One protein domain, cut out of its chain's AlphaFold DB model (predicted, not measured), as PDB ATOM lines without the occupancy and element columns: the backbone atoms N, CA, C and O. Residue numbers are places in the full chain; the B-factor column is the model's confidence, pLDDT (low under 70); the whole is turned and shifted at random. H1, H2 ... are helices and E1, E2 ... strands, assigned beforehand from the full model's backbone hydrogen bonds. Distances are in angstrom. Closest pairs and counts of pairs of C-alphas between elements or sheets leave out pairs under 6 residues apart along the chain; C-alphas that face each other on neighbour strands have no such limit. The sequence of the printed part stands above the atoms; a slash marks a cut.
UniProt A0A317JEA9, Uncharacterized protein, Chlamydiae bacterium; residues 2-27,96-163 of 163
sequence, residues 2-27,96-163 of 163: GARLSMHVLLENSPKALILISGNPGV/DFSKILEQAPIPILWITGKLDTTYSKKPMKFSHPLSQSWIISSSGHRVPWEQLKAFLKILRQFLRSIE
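This is residues 2 to 27 and 96 to 163 of the 163 residues of an uncharacterized protein of Chlamydiae bacterium (UniProt A0A317JEA9). A small parallel sheet of three strands has the long helix H4 over one face, running along the strands, while the short helix H1 packs by the edge strand E1 and H3 sits by the last residues of the strands. This makes two layers, a sheet with a helix on one face. The printed part has 94 residues, with named elements in the order H1 E1 H2 E2 E3 H3 H4, under half of its residues in them; the class is mixed, and the sheet's order is E1 E2 E3. It is compact, with a radius of gyration of the C-alphas of 12.5 A and spans of 34 by 33 by 21 A.

H1, residues 2 to 9, only grazes the sheet; its closest C-alphas to E1, residues 18 to 21, are those of Ala 3 and Leu 20, 5.0 A. H2, residues 98 to 102, is not on the sheet. E2, residues 108 to 113, is parallel to E1 at 6 degrees, with N 20 and O 109 2.8 A apart, and to E3, residues 132 to 136, at 13 degrees, with N 110 and O 132 2.8 A apart. H3, residues 143 to 146, only grazes the sheet. H4, residues 148 to 161, lies over E2 and E3 at a height over the sheet of 9.9 A. Every O i to N i+4 pair is within hydrogen-bond range in H1, H2 and H4; H3 is too short for one.

H1 begins at C-alpha 2 (206.475, 139.435, 141.703). E2 is 16.7 A long; H4, 20.0 A, ends at C-alpha 161 (214.839, 145.603, 162.254).

Residues 28 to 95 are not printed; C-alphas 27 and 96 are 6.3 A apart. The link E2 to E3 is long. Residues 120 to 122 have pLDDT under 70.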
ATOM      1  N   GLY A   2     206.504 139.949 140.321       94.38
ATOM      2  CA  GLY A   2     206.475 139.435 141.703       94.38
ATOM      3  C   GLY A   2     206.065 140.479 142.745       94.38
ATOM      4  O   GLY A   2     205.029 140.310 143.363       94.38
ATOM      5  N   ALA A   3     206.755 141.626 142.810       95.12
ATOM      6  CA  ALA A   3     206.391 142.714 143.730       95.12
ATOM      7  C   ALA A   3     204.923 143.173 143.617       95.12
ATOM      8  O   ALA A   3     204.310 143.514 144.615       95.12
ATOM      9  N   ARG A   4     204.336 143.151 142.413       95.62
ATOM     10  CA  ARG A   4     202.925 143.514 142.212       95.62
ATOM     11  C   ARG A   4     201.991 142.464 142.797       95.62
ATOM     12  O   ARG A   4     201.052 142.819 143.489       95.62
ATOM     13  N   LEU A   5     202.278 141.185 142.556       94.50
ATOM     14  CA  LEU A   5     201.529 140.084 143.164       94.50
ATOM     15  C   LEU A   5     201.627 140.134 144.695       94.50
ATOM     16  O   LEU A   5     200.617 139.983 145.367       94.50
ATOM     17  N   SER A   6     202.802 140.449 145.244       95.44
ATOM     18  CA  SER A   6     202.979 140.637 146.688       95.44
ATOM     19  C   SER A   6     202.152 141.800 147.249       95.44
ATOM     20  O   SER A   6     201.652 141.689 148.358       95.44
ATOM     21  N   MET A   7     201.950 142.891 146.498       95.81
ATOM     22  CA  MET A   7     201.054 143.981 146.926       95.81
ATOM     23  C   MET A   7     199.598 143.517 147.033       95.81
ATOM     24  O   MET A   7     198.898 143.942 147.944       95.81
ATOM     25  N   HIS A   8     199.146 142.628 146.138       95.25
ATOM     26  CA  HIS A   8     197.784 142.086 146.191       95.25
ATOM     27  C   HIS A   8     197.514 141.270 147.457       95.25
ATOM     28  O   HIS A   8     196.373 141.239 147.901       95.25
ATOM     29  N   VAL A   9     198.545 140.680 148.077       94.19
ATOM     30  CA  VAL A   9     198.400 139.962 149.354       94.19
ATOM     31  C   VAL A   9     197.816 140.870 150.440       94.19
ATOM     32  O   VAL A   9     197.036 140.384 151.247       94.19
ATOM     33  N   LEU A  10     198.098 142.182 150.411       93.44
ATOM     34  CA  LEU A  10     197.555 143.160 151.369       93.44
ATOM     35  C   LEU A  10     196.031 143.312 151.321       93.44
ATOM     36  O   LEU A  10     195.459 143.897 152.233       93.44
ATOM     37  N   LEU A  11     195.377 142.860 150.248       93.12
ATOM     38  CA  LEU A  11     193.922 142.962 150.117       93.12
ATOM     39  C   LEU A  11     193.185 141.882 150.908       93.12
ATOM     40  O   LEU A  11     192.027 142.076 151.260       93.12
ATOM     41  N   GLU A  12     193.842 140.752 151.160       92.12
ATOM     42  CA  GLU A  12     193.210 139.559 151.738       92.12
ATOM     43  C   GLU A  12     193.923 139.077 153.004       92.12
ATOM     44  O   GLU A  12     193.356 138.323 153.786       92.12
ATOM     45  N   ASN A  13     195.172 139.494 153.215       92.12
ATOM     46  CA  ASN A  13     196.023 139.022 154.296       92.12
ATOM     47  C   ASN A  13     196.881 140.158 154.864       92.12
ATOM     48  O   ASN A  13     197.185 141.140 154.188       92.12
ATOM     49  N   SER A  14     197.352 139.968 156.098       90.50
ATOM     50  CA  SER A  14     198.313 140.860 156.750       90.50
ATOM     51  C   SER A  14     199.643 140.127 156.970       90.50
ATOM     52  O   SER A  14     199.817 139.455 157.990       90.50
ATOM     53  N   PRO A  15     200.573 140.152 155.995       95.69
ATOM     54  CA  PRO A  15     201.875 139.517 156.166       95.69
ATOM     55  C   PRO A  15     202.710 140.275 157.204       95.69
ATOM     56  O   PRO A  15     202.563 141.482 157.358       95.69
ATOM     57  N   LYS A  16     203.657 139.593 157.864       96.19
ATOM     58  CA  LYS A  16     204.545 140.230 158.859       96.19
ATOM     59  C   LYS A  16     205.341 141.413 158.296       96.19
ATOM     60  O   LYS A  16     205.614 142.359 159.019       96.19
ATOM     61  N   ALA A  17     205.732 141.341 157.025       97.38
ATOM     62  CA  ALA A  17     206.417 142.406 156.303       97.38
ATOM     63  C   ALA A  17     206.316 142.178 154.787       97.38
ATOM     64  O   ALA A  17     206.041 141.065 154.330       97.38
ATOM     65  N   LEU A  18     206.603 143.216 153.997       97.31
ATOM     66  CA  LEU A  18     206.763 143.115 152.542       97.31
ATOM     67  C   LEU A  18     208.130 143.613 152.084       97.31
ATOM     68  O   LEU A  18     208.602 144.660 152.511       97.31
ATOM     69  N   ILE A  19     208.732 142.894 151.136       97.38
ATOM     70  CA  ILE A  19     209.978 143.293 150.476       97.38
ATOM     71  C   ILE A  19     209.699 143.419 148.981       97.38
ATOM     72  O   ILE A  19     209.405 142.439 148.294       97.38
ATOM     73  N   LEU A  20     209.768 144.644 148.470       96.50
ATOM     74  CA  LEU A  20     209.337 145.005 147.127       96.50
ATOM     75  C   LEU A  20     210.519 145.581 146.346       96.50
ATOM     76  O   LEU A  20     210.975 146.693 146.600       96.50
ATOM     77  N   ILE A  21     210.996 144.822 145.360       94.56
ATOM     78  CA  ILE A  21     212.067 145.248 144.455       94.56
ATOM     79  C   ILE A  21     211.465 145.719 143.133       94.56
ATOM     80  O   ILE A  21     210.793 144.947 142.440       94.56
ATOM     81  N   SER A  22     211.729 146.977 142.781       91.94
ATOM     82  CA  SER A  22     211.350 147.615 141.515       91.94
ATOM     83  C   SER A  22     209.873 147.385 141.148       91.94
ATOM     84  O   SER A  22     209.506 147.107 140.002       91.94
ATOM     85  N   GLY A  23     209.001 147.434 142.159       90.75
ATOM     86  CA  GLY A  23     207.560 147.262 142.009       90.75
ATOM     87  C   GLY A  23     206.893 148.493 141.396       90.75
ATOM     88  O   GLY A  23     207.309 149.620 141.633       90.75
ATOM     89  N   ASN A  24     205.821 148.285 140.626       91.75
ATOM     90  CA  ASN A  24     204.947 149.375 140.188       91.75
ATOM     91  C   ASN A  24     203.640 149.306 141.000       91.75
ATOM     92  O   ASN A  24     202.924 148.309 140.838       91.75
ATOM     93  N   PRO A  25     203.328 150.310 141.842       92.94
ATOM     94  CA  PRO A  25     202.127 150.290 142.675       92.94
ATOM     95  C   PRO A  25     200.840 150.445 141.853       92.94
ATOM     96  O   PRO A  25     199.787 149.983 142.277       92.94
ATOM     97  N   GLY A  26     200.909 151.009 140.647       92.19
ATOM     98  CA  GLY A  26     199.763 151.195 139.769       92.19
ATOM     99  C   GLY A  26     199.962 152.348 138.788       92.19
ATOM    100  O   GLY A  26     200.911 153.127 138.879       92.19
ATOM    101  N   VAL A  27     199.042 152.462 137.833       90.12
ATOM    102  CA  VAL A  27     198.921 153.621 136.934       90.12
ATOM    103  C   VAL A  27     197.631 154.373 137.249       90.12
ATOM    104  O   VAL A  27     196.588 153.750 137.459       90.12
ATOM    105  N   ASP A  96     195.488 151.027 141.981       94.25
ATOM    106  CA  ASP A  96     196.606 151.825 142.484       94.25
ATOM    107  C   ASP A  96     196.855 151.520 143.966       94.25
ATOM    108  O   ASP A  96     196.104 151.952 144.837       94.25
ATOM    109  N   PHE A  97     197.930 150.785 144.245       95.25
ATOM    110  CA  PHE A  97     198.365 150.440 145.596       95.25
ATOM    111  C   PHE A  97     199.114 151.569 146.305       95.25
ATOM    112  O   PHE A  97     199.493 151.381 147.454       95.25
ATOM    113  N   SER A  98     199.342 152.732 145.679       93.25
ATOM    114  CA  SER A  98     200.182 153.788 146.270       93.25
ATOM    115  C   SER A  98     199.722 154.176 147.681       93.25
ATOM    116  O   SER A  98     200.534 154.167 148.599       93.25
ATOM    117  N   LYS A  99     198.417 154.434 147.867       93.75
ATOM    118  CA  LYS A  99     197.849 154.783 149.181       93.75
ATOM    119  C   LYS A  99     197.823 153.602 150.154       93.75
ATOM    120  O   LYS A  99     198.106 153.787 151.329       93.75
ATOM    121  N   ILE A 100     197.512 152.400 149.660       95.38
ATOM    122  CA  ILE A 100     197.475 151.175 150.477       95.38
ATOM    123  C   ILE A 100     198.864 150.895 151.057       95.38
ATOM    124  O   ILE A 100     198.990 150.597 152.236       95.38
ATOM    125  N   LEU A 101     199.907 151.030 150.238       95.69
ATOM    126  CA  LEU A 101     201.291 150.854 150.664       95.69
ATOM    127  C   LEU A 101     201.720 151.945 151.643       95.69
ATOM    128  O   LEU A 101     202.338 151.629 152.651       95.69
ATOM    129  N   GLU A 102     201.382 153.206 151.365       95.50
ATOM    130  CA  GLU A 102     201.698 154.329 152.253       95.50
ATOM    131  C   GLU A 102     201.118 154.124 153.659       95.50
ATOM    132  O   GLU A 102     201.811 154.353 154.645       95.50
ATOM    133  N   GLN A 103     199.885 153.624 153.751       95.81
ATOM    134  CA  GLN A 103     199.151 153.454 155.008       95.81
ATOM    135  C   GLN A 103     199.265 152.051 155.617       95.81
ATOM    136  O   GLN A 103     198.641 151.786 156.643       95.81
ATOM    137  N   ALA A 104     200.025 151.144 154.998       95.88
ATOM    138  CA  ALA A 104     200.108 149.765 155.454       95.88
ATOM    139  C   ALA A 104     200.622 149.708 156.908       95.88
ATOM    140  O   ALA A 104     201.672 150.289 157.198       95.88
ATOM    141  N   PRO A 105     199.944 148.979 157.816       95.38
ATOM    142  CA  PRO A 105     200.339 148.883 159.222       95.38
ATOM    143  C   PRO A 105     201.486 147.886 159.445       95.38
ATOM    144  O   PRO A 105     201.717 147.453 160.568       95.38
ATOM    145  N   ILE A 106     202.186 147.496 158.379       96.75
ATOM    146  CA  ILE A 106     203.267 146.513 158.408       96.75
ATOM    147  C   ILE A 106     204.561 147.141 157.875       96.75
ATOM    148  O   ILE A 106     204.504 148.044 157.033       96.75
ATOM    149  N   PRO A 107     205.735 146.643 158.291       97.62
ATOM    150  CA  PRO A 107     207.005 147.035 157.702       97.62
ATOM    151  C   PRO A 107     207.075 146.728 156.198       97.62
ATOM    152  O   PRO A 107     206.823 145.602 155.754       97.62
ATOM    153  N   ILE A 108     207.492 147.718 155.409       97.56
ATOM    154  CA  ILE A 108     207.742 147.584 153.971       97.56
ATOM    155  C   ILE A 108     209.180 147.989 153.661       97.56
ATOM    156  O   ILE A 108     209.586 149.120 153.915       97.56
ATOM    157  N   LEU A 109     209.930 147.092 153.026       97.25
ATOM    158  CA  LEU A 109     211.203 147.398 152.390       97.25
ATOM    159  C   LEU A 109     210.990 147.632 150.893       97.25
ATOM    160  O   LEU A 109     210.690 146.704 150.141       97.25
ATOM    161  N   TRP A 110     211.181 148.870 150.448       96.25
ATOM    162  CA  TRP A 110     211.091 149.277 149.049       96.25
ATOM    163  C   TRP A 110     212.478 149.510 148.462       96.25
ATOM    164  O   TRP A 110     213.220 150.365 148.937       96.25
ATOM    165  N   ILE A 111     212.838 148.776 147.410       94.81
ATOM    166  CA  ILE A 111     214.156 148.883 146.774       94.81
ATOM    167  C   ILE A 111     213.991 149.183 145.290       94.81
ATOM    168  O   ILE A 111     213.278 148.480 144.575       94.81
ATOM    169  N   THR A 112     214.705 150.194 144.803       93.31
ATOM    170  CA  THR A 112     214.809 150.529 143.374       93.31
ATOM    171  C   THR A 112     216.263 150.781 142.997       93.31
ATOM    172  O   THR A 112     217.080 151.086 143.863       93.31
ATOM    173  N   GLY A 113     216.615 150.651 141.719       91.25
ATOM    174  CA  GLY A 113     217.925 151.074 141.225       91.25
ATOM    175  C   GLY A 113     217.886 152.495 140.668       91.25
ATOM    176  O   GLY A 113     216.925 152.888 140.012       91.25
ATOM    177  N   LYS A 114     218.942 153.278 140.899       89.12
ATOM    178  CA  LYS A 114     219.052 154.685 140.480       89.12
ATOM    179  C   LYS A 114     218.855 154.887 138.970       89.12
ATOM    180  O   LYS A 114     218.216 155.860 138.573       89.12
ATOM    181  N   LEU A 115     219.360 153.968 138.142       85.94
ATOM    182  CA  LEU A 115     219.274 154.016 136.675       85.94
ATOM    183  C   LEU A 115     217.870 153.683 136.150       85.94
ATOM    184  O   LEU A 115     217.560 153.958 134.991       85.94
ATOM    185  N   ASP A 116     217.000 153.131 136.996       82.88
ATOM    186  CA  ASP A 116     215.609 152.876 136.662       82.88
ATOM    187  C   ASP A 116     214.776 154.148 136.821       82.88
ATOM    188  O   ASP A 116     213.967 154.303 137.734       82.88
ATOM    189  N   THR A 117     214.974 155.084 135.897       74.31
ATOM    190  CA  THR A 117     214.346 156.414 135.928       74.31
ATOM    191  C   THR A 117     212.815 156.392 135.907       74.31
ATOM    192  O   THR A 117     212.192 157.421 136.175       74.31
ATOM    193  N   THR A 118     212.198 155.244 135.608       73.50
ATOM    194  CA  THR A 118     210.744 155.068 135.686       73.50
ATOM    195  C   THR A 118     210.276 154.923 137.135       73.50
ATOM    196  O   THR A 118     209.213 155.435 137.479       73.50
ATOM    197  N   TYR A 119     211.065 154.258 137.985       70.00
ATOM    198  CA  TYR A 119     210.674 153.878 139.347       70.00
ATOM    199  C   TYR A 119     211.500 154.553 140.447       70.00
ATOM    200  O   TYR A 119     211.013 154.691 141.564       70.00
ATOM    201  N   SER A 120     212.709 155.028 140.142       66.50
ATOM    202  CA  SER A 120     213.608 155.671 141.110       66.50
ATOM    203  C   SER A 120     213.269 157.134 141.403       66.50
ATOM    204  O   SER A 120     213.668 157.667 142.433       66.50
ATOM    205  N   LYS A 121     212.509 157.803 140.524       66.69
ATOM    206  CA  LYS A 121     212.237 159.252 140.623       66.69
ATOM    207  C   LYS A 121     211.272 159.654 141.741       66.69
ATOM    208  O   LYS A 121     211.145 160.843 142.018       66.69
ATOM    209  N   LYS A 122     210.558 158.706 142.348       67.00
ATOM    210  CA  LYS A 122     209.601 158.983 143.425       67.00
ATOM    211  C   LYS A 122     209.795 157.966 144.543       67.00
ATOM    212  O   LYS A 122     209.231 156.876 144.445       67.00
ATOM    213  N   PRO A 123     210.596 158.281 145.577       71.31
ATOM    214  CA  PRO A 123     210.675 157.416 146.742       71.31
ATOM    215  C   PRO A 123     209.280 157.301 147.364       71.31
ATOM    216  O   PRO A 123     208.598 158.306 147.575       71.31
ATOM    217  N   MET A 124     208.848 156.066 147.613       83.94
ATOM    218  CA  MET A 124     207.619 155.807 148.356       83.94
ATOM    219  C   MET A 124     207.773 156.318 149.789       83.94
ATOM    220  O   MET A 124     208.838 156.164 150.391       83.94
ATOM    221  N   LYS A 125     206.705 156.923 150.307       88.56
ATOM    222  CA  LYS A 125     206.563 157.264 151.722       88.56
ATOM    223  C   LYS A 125     205.700 156.202 152.389       88.56
ATOM    224  O   LYS A 125     204.788 155.675 151.755       88.56
ATOM    225  N   PHE A 126     206.012 155.899 153.639       95.69
ATOM    226  CA  PHE A 126     205.336 154.881 154.430       95.69
ATOM    227  C   PHE A 126     205.067 155.439 155.823       95.69
ATOM    228  O   PHE A 126     205.935 156.104 156.387       95.69
ATOM    229  N   SER A 127     203.888 155.157 156.369       95.19
ATOM    230  CA  SER A 127     203.503 155.570 157.721       95.19
ATOM    231  C   SER A 127     204.116 154.681 158.801       95.19
ATOM    232  O   SER A 127     204.359 155.141 159.912       95.19
ATOM    233  N   HIS A 128     204.376 153.405 158.493       96.81
ATOM    234  CA  HIS A 128     204.959 152.478 159.458       96.81
ATOM    235  C   HIS A 128     206.443 152.820 159.730       96.81
ATOM    236  O   HIS A 128     207.221 152.908 158.777       96.81
ATOM    237  N   PRO A 129     206.881 152.950 160.999       96.44
ATOM    238  CA  PRO A 129     208.214 153.463 161.350       96.44
ATOM    239  C   PRO A 129     209.372 152.550 160.928       96.44
ATOM    240  O   PRO A 129     210.472 153.026 160.667       96.44
ATOM    241  N   LEU A 130     209.129 151.239 160.831       97.31
ATOM    242  CA  LEU A 130     210.130 150.265 160.368       97.31
ATOM    243  C   LEU A 130     210.204 150.142 158.838       97.31
ATOM    244  O   LEU A 130     211.008 149.366 158.322       97.31
ATOM    245  N   SER A 131     209.364 150.866 158.094       97.44
ATOM    246  CA  SER A 131     209.413 150.841 156.634       97.44
ATOM    247  C   SER A 131     210.611 151.623 156.109       97.44
ATOM    248  O   SER A 131     210.953 152.697 156.598       97.44
ATOM    249  N   GLN A 132     211.248 151.089 155.072       95.56
ATOM    250  CA  GLN A 132     212.485 151.620 154.517       95.56
ATOM    251  C   GLN A 132     212.380 151.740 153.000       95.56
ATOM    252  O   GLN A 132     211.846 150.860 152.327       95.56
ATOM    253  N   SER A 133     212.941 152.812 152.445       94.50
ATOM    254  CA  SER A 133     212.995 153.052 151.003       94.50
ATOM    255  C   SER A 133     214.435 153.296 150.577       94.50
ATOM    256  O   SER A 133     215.087 154.215 151.071       94.50
ATOM    257  N   TRP A 134     214.939 152.466 149.667       93.81
ATOM    258  CA  TRP A 134     216.327 152.483 149.218       93.81
ATOM    259  C   TRP A 134     216.418 152.639 147.700       93.81
ATOM    260  O   TRP A 134     215.762 151.930 146.930       93.81
ATOM    261  N   ILE A 135     217.296 153.546 147.270       93.00
ATOM    262  CA  ILE A 135     217.678 153.721 145.867       93.00
ATOM    263  C   ILE A 135     219.135 153.279 145.725       93.00
ATOM    264  O   ILE A 135     220.048 153.949 146.203       93.00
ATOM    265  N   ILE A 136     219.364 152.140 145.075       92.00
ATOM    266  CA  ILE A 136     220.699 151.565 144.910       92.00
ATOM    267  C   ILE A 136     221.406 152.219 143.720       92.00
ATOM    268  O   ILE A 136     220.927 152.186 142.585       92.00
ATOM    269  N   SER A 137     222.566 152.821 143.988       89.94
ATOM    270  CA  SER A 137     223.435 153.409 142.961       89.94
ATOM    271  C   SER A 137     223.965 152.345 141.999       89.94
ATOM    272  O   SER A 137     224.121 151.187 142.376       89.94
ATOM    273  N   SER A 138     224.250 152.736 140.753       87.62
ATOM    274  CA  SER A 138     224.807 151.835 139.727       87.62
ATOM    275  C   SER A 138     223.976 150.564 139.491       87.62
ATOM    276  O   SER A 138     224.518 149.498 139.206       87.62
ATOM    277  N   SER A 139     222.651 150.678 139.618       88.06
ATOM    278  CA  SER A 139     221.685 149.639 139.263       88.06
ATOM    279  C   SER A 139     220.471 150.251 138.573       88.06
ATOM    280  O   SER A 139     220.048 151.351 138.924       88.06
ATOM    281  N   GLY A 140     219.923 149.550 137.589       88.25
ATOM    282  CA  GLY A 140     218.586 149.710 137.039       88.25
ATOM    283  C   GLY A 140     217.568 148.813 137.750       88.25
ATOM    284  O   GLY A 140     217.495 148.756 138.974       88.25
ATOM    285  N   HIS A 141     216.710 148.143 136.985       90.06
ATOM    286  CA  HIS A 141     215.536 147.472 137.549       90.06
ATOM    287  C   HIS A 141     215.848 146.145 138.251       90.06
ATOM    288  O   HIS A 141     215.095 145.742 139.141       90.06
ATOM    289  N   ARG A 142     216.916 145.430 137.867       91.44
ATOM    290  CA  ARG A 142     217.211 144.068 138.358       91.44
ATOM    291  C   ARG A 142     218.206 144.114 139.509       91.44
ATOM    292  O   ARG A 142     219.211 143.412 139.502       91.44
ATOM    293  N   VAL A 143     217.882 144.909 140.524       92.62
ATOM    294  CA  VAL A 143     218.769 145.216 141.653       92.62
ATOM    295  C   VAL A 143     219.479 143.989 142.264       92.62
ATOM    296  O   VAL A 143     220.698 144.049 142.406       92.62
ATOM    297  N   PRO A 144     218.812 142.849 142.549       93.56
ATOM    298  CA  PRO A 144     219.488 141.671 143.099       93.56
ATOM    299  C   PRO A 144     220.539 141.049 142.169       93.56
ATOM    300  O   PRO A 144     221.486 140.440 142.651       93.56
ATOM    301  N   TRP A 145     220.384 141.200 140.851       91.38
ATOM    302  CA  TRP A 145     221.315 140.675 139.844       91.38
ATOM    303  C   TRP A 145     222.441 141.652 139.518       91.38
ATOM    304  O   TRP A 145     223.528 141.232 139.143       91.38
ATOM    305  N   GLU A 146     222.185 142.950 139.642       90.81
ATOM    306  CA  GLU A 146     223.137 143.991 139.255       90.81
ATOM    307  C   GLU A 146     223.990 144.473 140.435       90.81
ATOM    308  O   GLU A 146     225.153 144.819 140.258       90.81
ATOM    309  N   GLN A 147     223.427 144.491 141.647       93.75
ATOM    310  CA  GLN A 147     224.073 144.988 142.864       93.75
ATOM    311  C   GLN A 147     223.817 144.046 144.049       93.75
ATOM    312  O   GLN A 147     223.342 144.457 145.111       93.75
ATOM    313  N   LEU A 148     224.160 142.764 143.880       94.62
ATOM    314  CA  LEU A 148     223.893 141.704 144.861       94.62
ATOM    315  C   LEU A 148     224.406 142.042 146.271       94.62
ATOM    316  O   LEU A 148     223.677 141.882 147.248       94.62
ATOM    317  N   LYS A 149     225.644 142.541 146.394       96.62
ATOM    318  CA  LYS A 149     226.243 142.873 147.701       96.62
ATOM    319  C   LYS A 149     225.453 143.968 148.428       96.62
ATOM    320  O   LYS A 149     225.156 143.820 149.612       96.62
ATOM    321  N   ALA A 150     225.086 145.039 147.720       96.12
ATOM    322  CA  ALA A 150     224.307 146.139 148.286       96.12
ATOM    323  C   ALA A 150     222.883 145.690 148.646       96.12
ATOM    324  O   ALA A 150     222.413 145.964 149.749       96.12
ATOM    325  N   PHE A 151     222.238 144.934 147.752       96.69
ATOM    326  CA  PHE A 151     220.922 144.344 147.986       96.69
ATOM    327  C   PHE A 151     220.902 143.474 149.252       96.69
ATOM    328  O   PHE A 151     220.061 143.689 150.120       96.69
ATOM    329  N   LEU A 152     221.852 142.544 149.402       98.06
ATOM    330  CA  LEU A 152     221.922 141.660 150.572       98.06
ATOM    331  C   LEU A 152     222.210 142.416 151.872       98.06
ATOM    332  O   LEU A 152     221.688 142.038 152.919       98.06
ATOM    333  N   LYS A 153     223.031 143.474 151.829       97.94
ATOM    334  CA  LYS A 153     223.288 144.324 152.999       97.94
ATOM    335  C   LYS A 153     221.993 144.976 153.491       97.94
ATOM    336  O   LYS A 153     221.665 144.845 154.667       97.94
ATOM    337  N   ILE A 154     221.257 145.620 152.584       97.38
ATOM    338  CA  ILE A 154     219.982 146.286 152.889       97.38
ATOM    339  C   ILE A 154     218.943 145.271 153.371       97.38
ATOM    340  O   ILE A 154     218.294 145.492 154.388       97.38
ATOM    341  N   LEU A 155     218.824 144.132 152.683       97.81
ATOM    342  CA  LEU A 155     217.885 143.077 153.055       97.81
ATOM    343  C   LEU A 155     218.135 142.582 154.486       97.81
ATOM    344  O   LEU A 155     217.208 142.537 155.283       97.81
ATOM    345  N   ARG A 156     219.385 142.257 154.837       97.94
ATOM    346  CA  ARG A 156     219.729 141.795 156.193       97.94
ATOM    347  C   ARG A 156     219.483 142.863 157.255       97.94
ATOM    348  O   ARG A 156     219.033 142.526 158.342       97.94
ATOM    349  N   GLN A 157     219.776 144.127 156.952       97.31
ATOM    350  CA  GLN A 157     219.498 145.239 157.864       97.31
ATOM    351  C   GLN A 157     217.995 145.371 158.136       97.31
ATOM    352  O   GLN A 157     217.604 145.531 159.286       97.31
ATOM    353  N   PHE A 158     217.163 145.275 157.098       98.00
ATOM    354  CA  PHE A 158     215.713 145.313 157.254       98.00
ATOM    355  C   PHE A 158     215.190 144.120 158.054       98.00
ATOM    356  O   PHE A 158     214.430 144.326 158.993       98.00
ATOM    357  N   LEU A 159     215.635 142.899 157.738       97.38
ATOM    358  CA  LEU A 159     215.207 141.696 158.459       97.38
ATOM    359  C   LEU A 159     215.509 141.793 159.962       97.38
ATOM    360  O   LEU A 159     214.616 141.563 160.761       97.38
ATOM    361  N   ARG A 160     216.701 142.265 160.347       97.12
ATOM    362  CA  ARG A 160     217.059 142.504 161.761       97.12
ATOM    363  C   ARG A 160     216.228 143.588 162.446       97.12
ATOM    364  O   ARG A 160     216.165 143.620 163.664       97.12
ATOM    365  N   SER A 161     215.660 144.525 161.687       95.81
ATOM    366  CA  SER A 161     214.839 145.603 162.254       95.81
ATOM    367  C   SER A 161     213.394 145.190 162.531       95.81
ATOM    368  O   SER A 161     212.672 145.955 163.157       95.81
ATOM    369  N   ILE A 162     212.975 144.022 162.031       94.56
ATOM    370  CA  ILE A 162     211.618 143.478 162.178       94.56
ATOM    371  C   ILE A 162     211.601 142.135 162.930       94.56
ATOM    372  O   ILE A 162     210.551 141.494 162.989       94.56
ATOM    373  N   GLU A 163     212.771 141.694 163.404       81.94
ATOM    374  CA  GLU A 163     212.939 140.564 164.326       81.94
ATOM    375  C   GLU A 163     212.443 140.922 165.729       81.94
ATOM    376  O   GLU A 163     212.624 142.090 166.148       81.94
TER     377      GLU A 163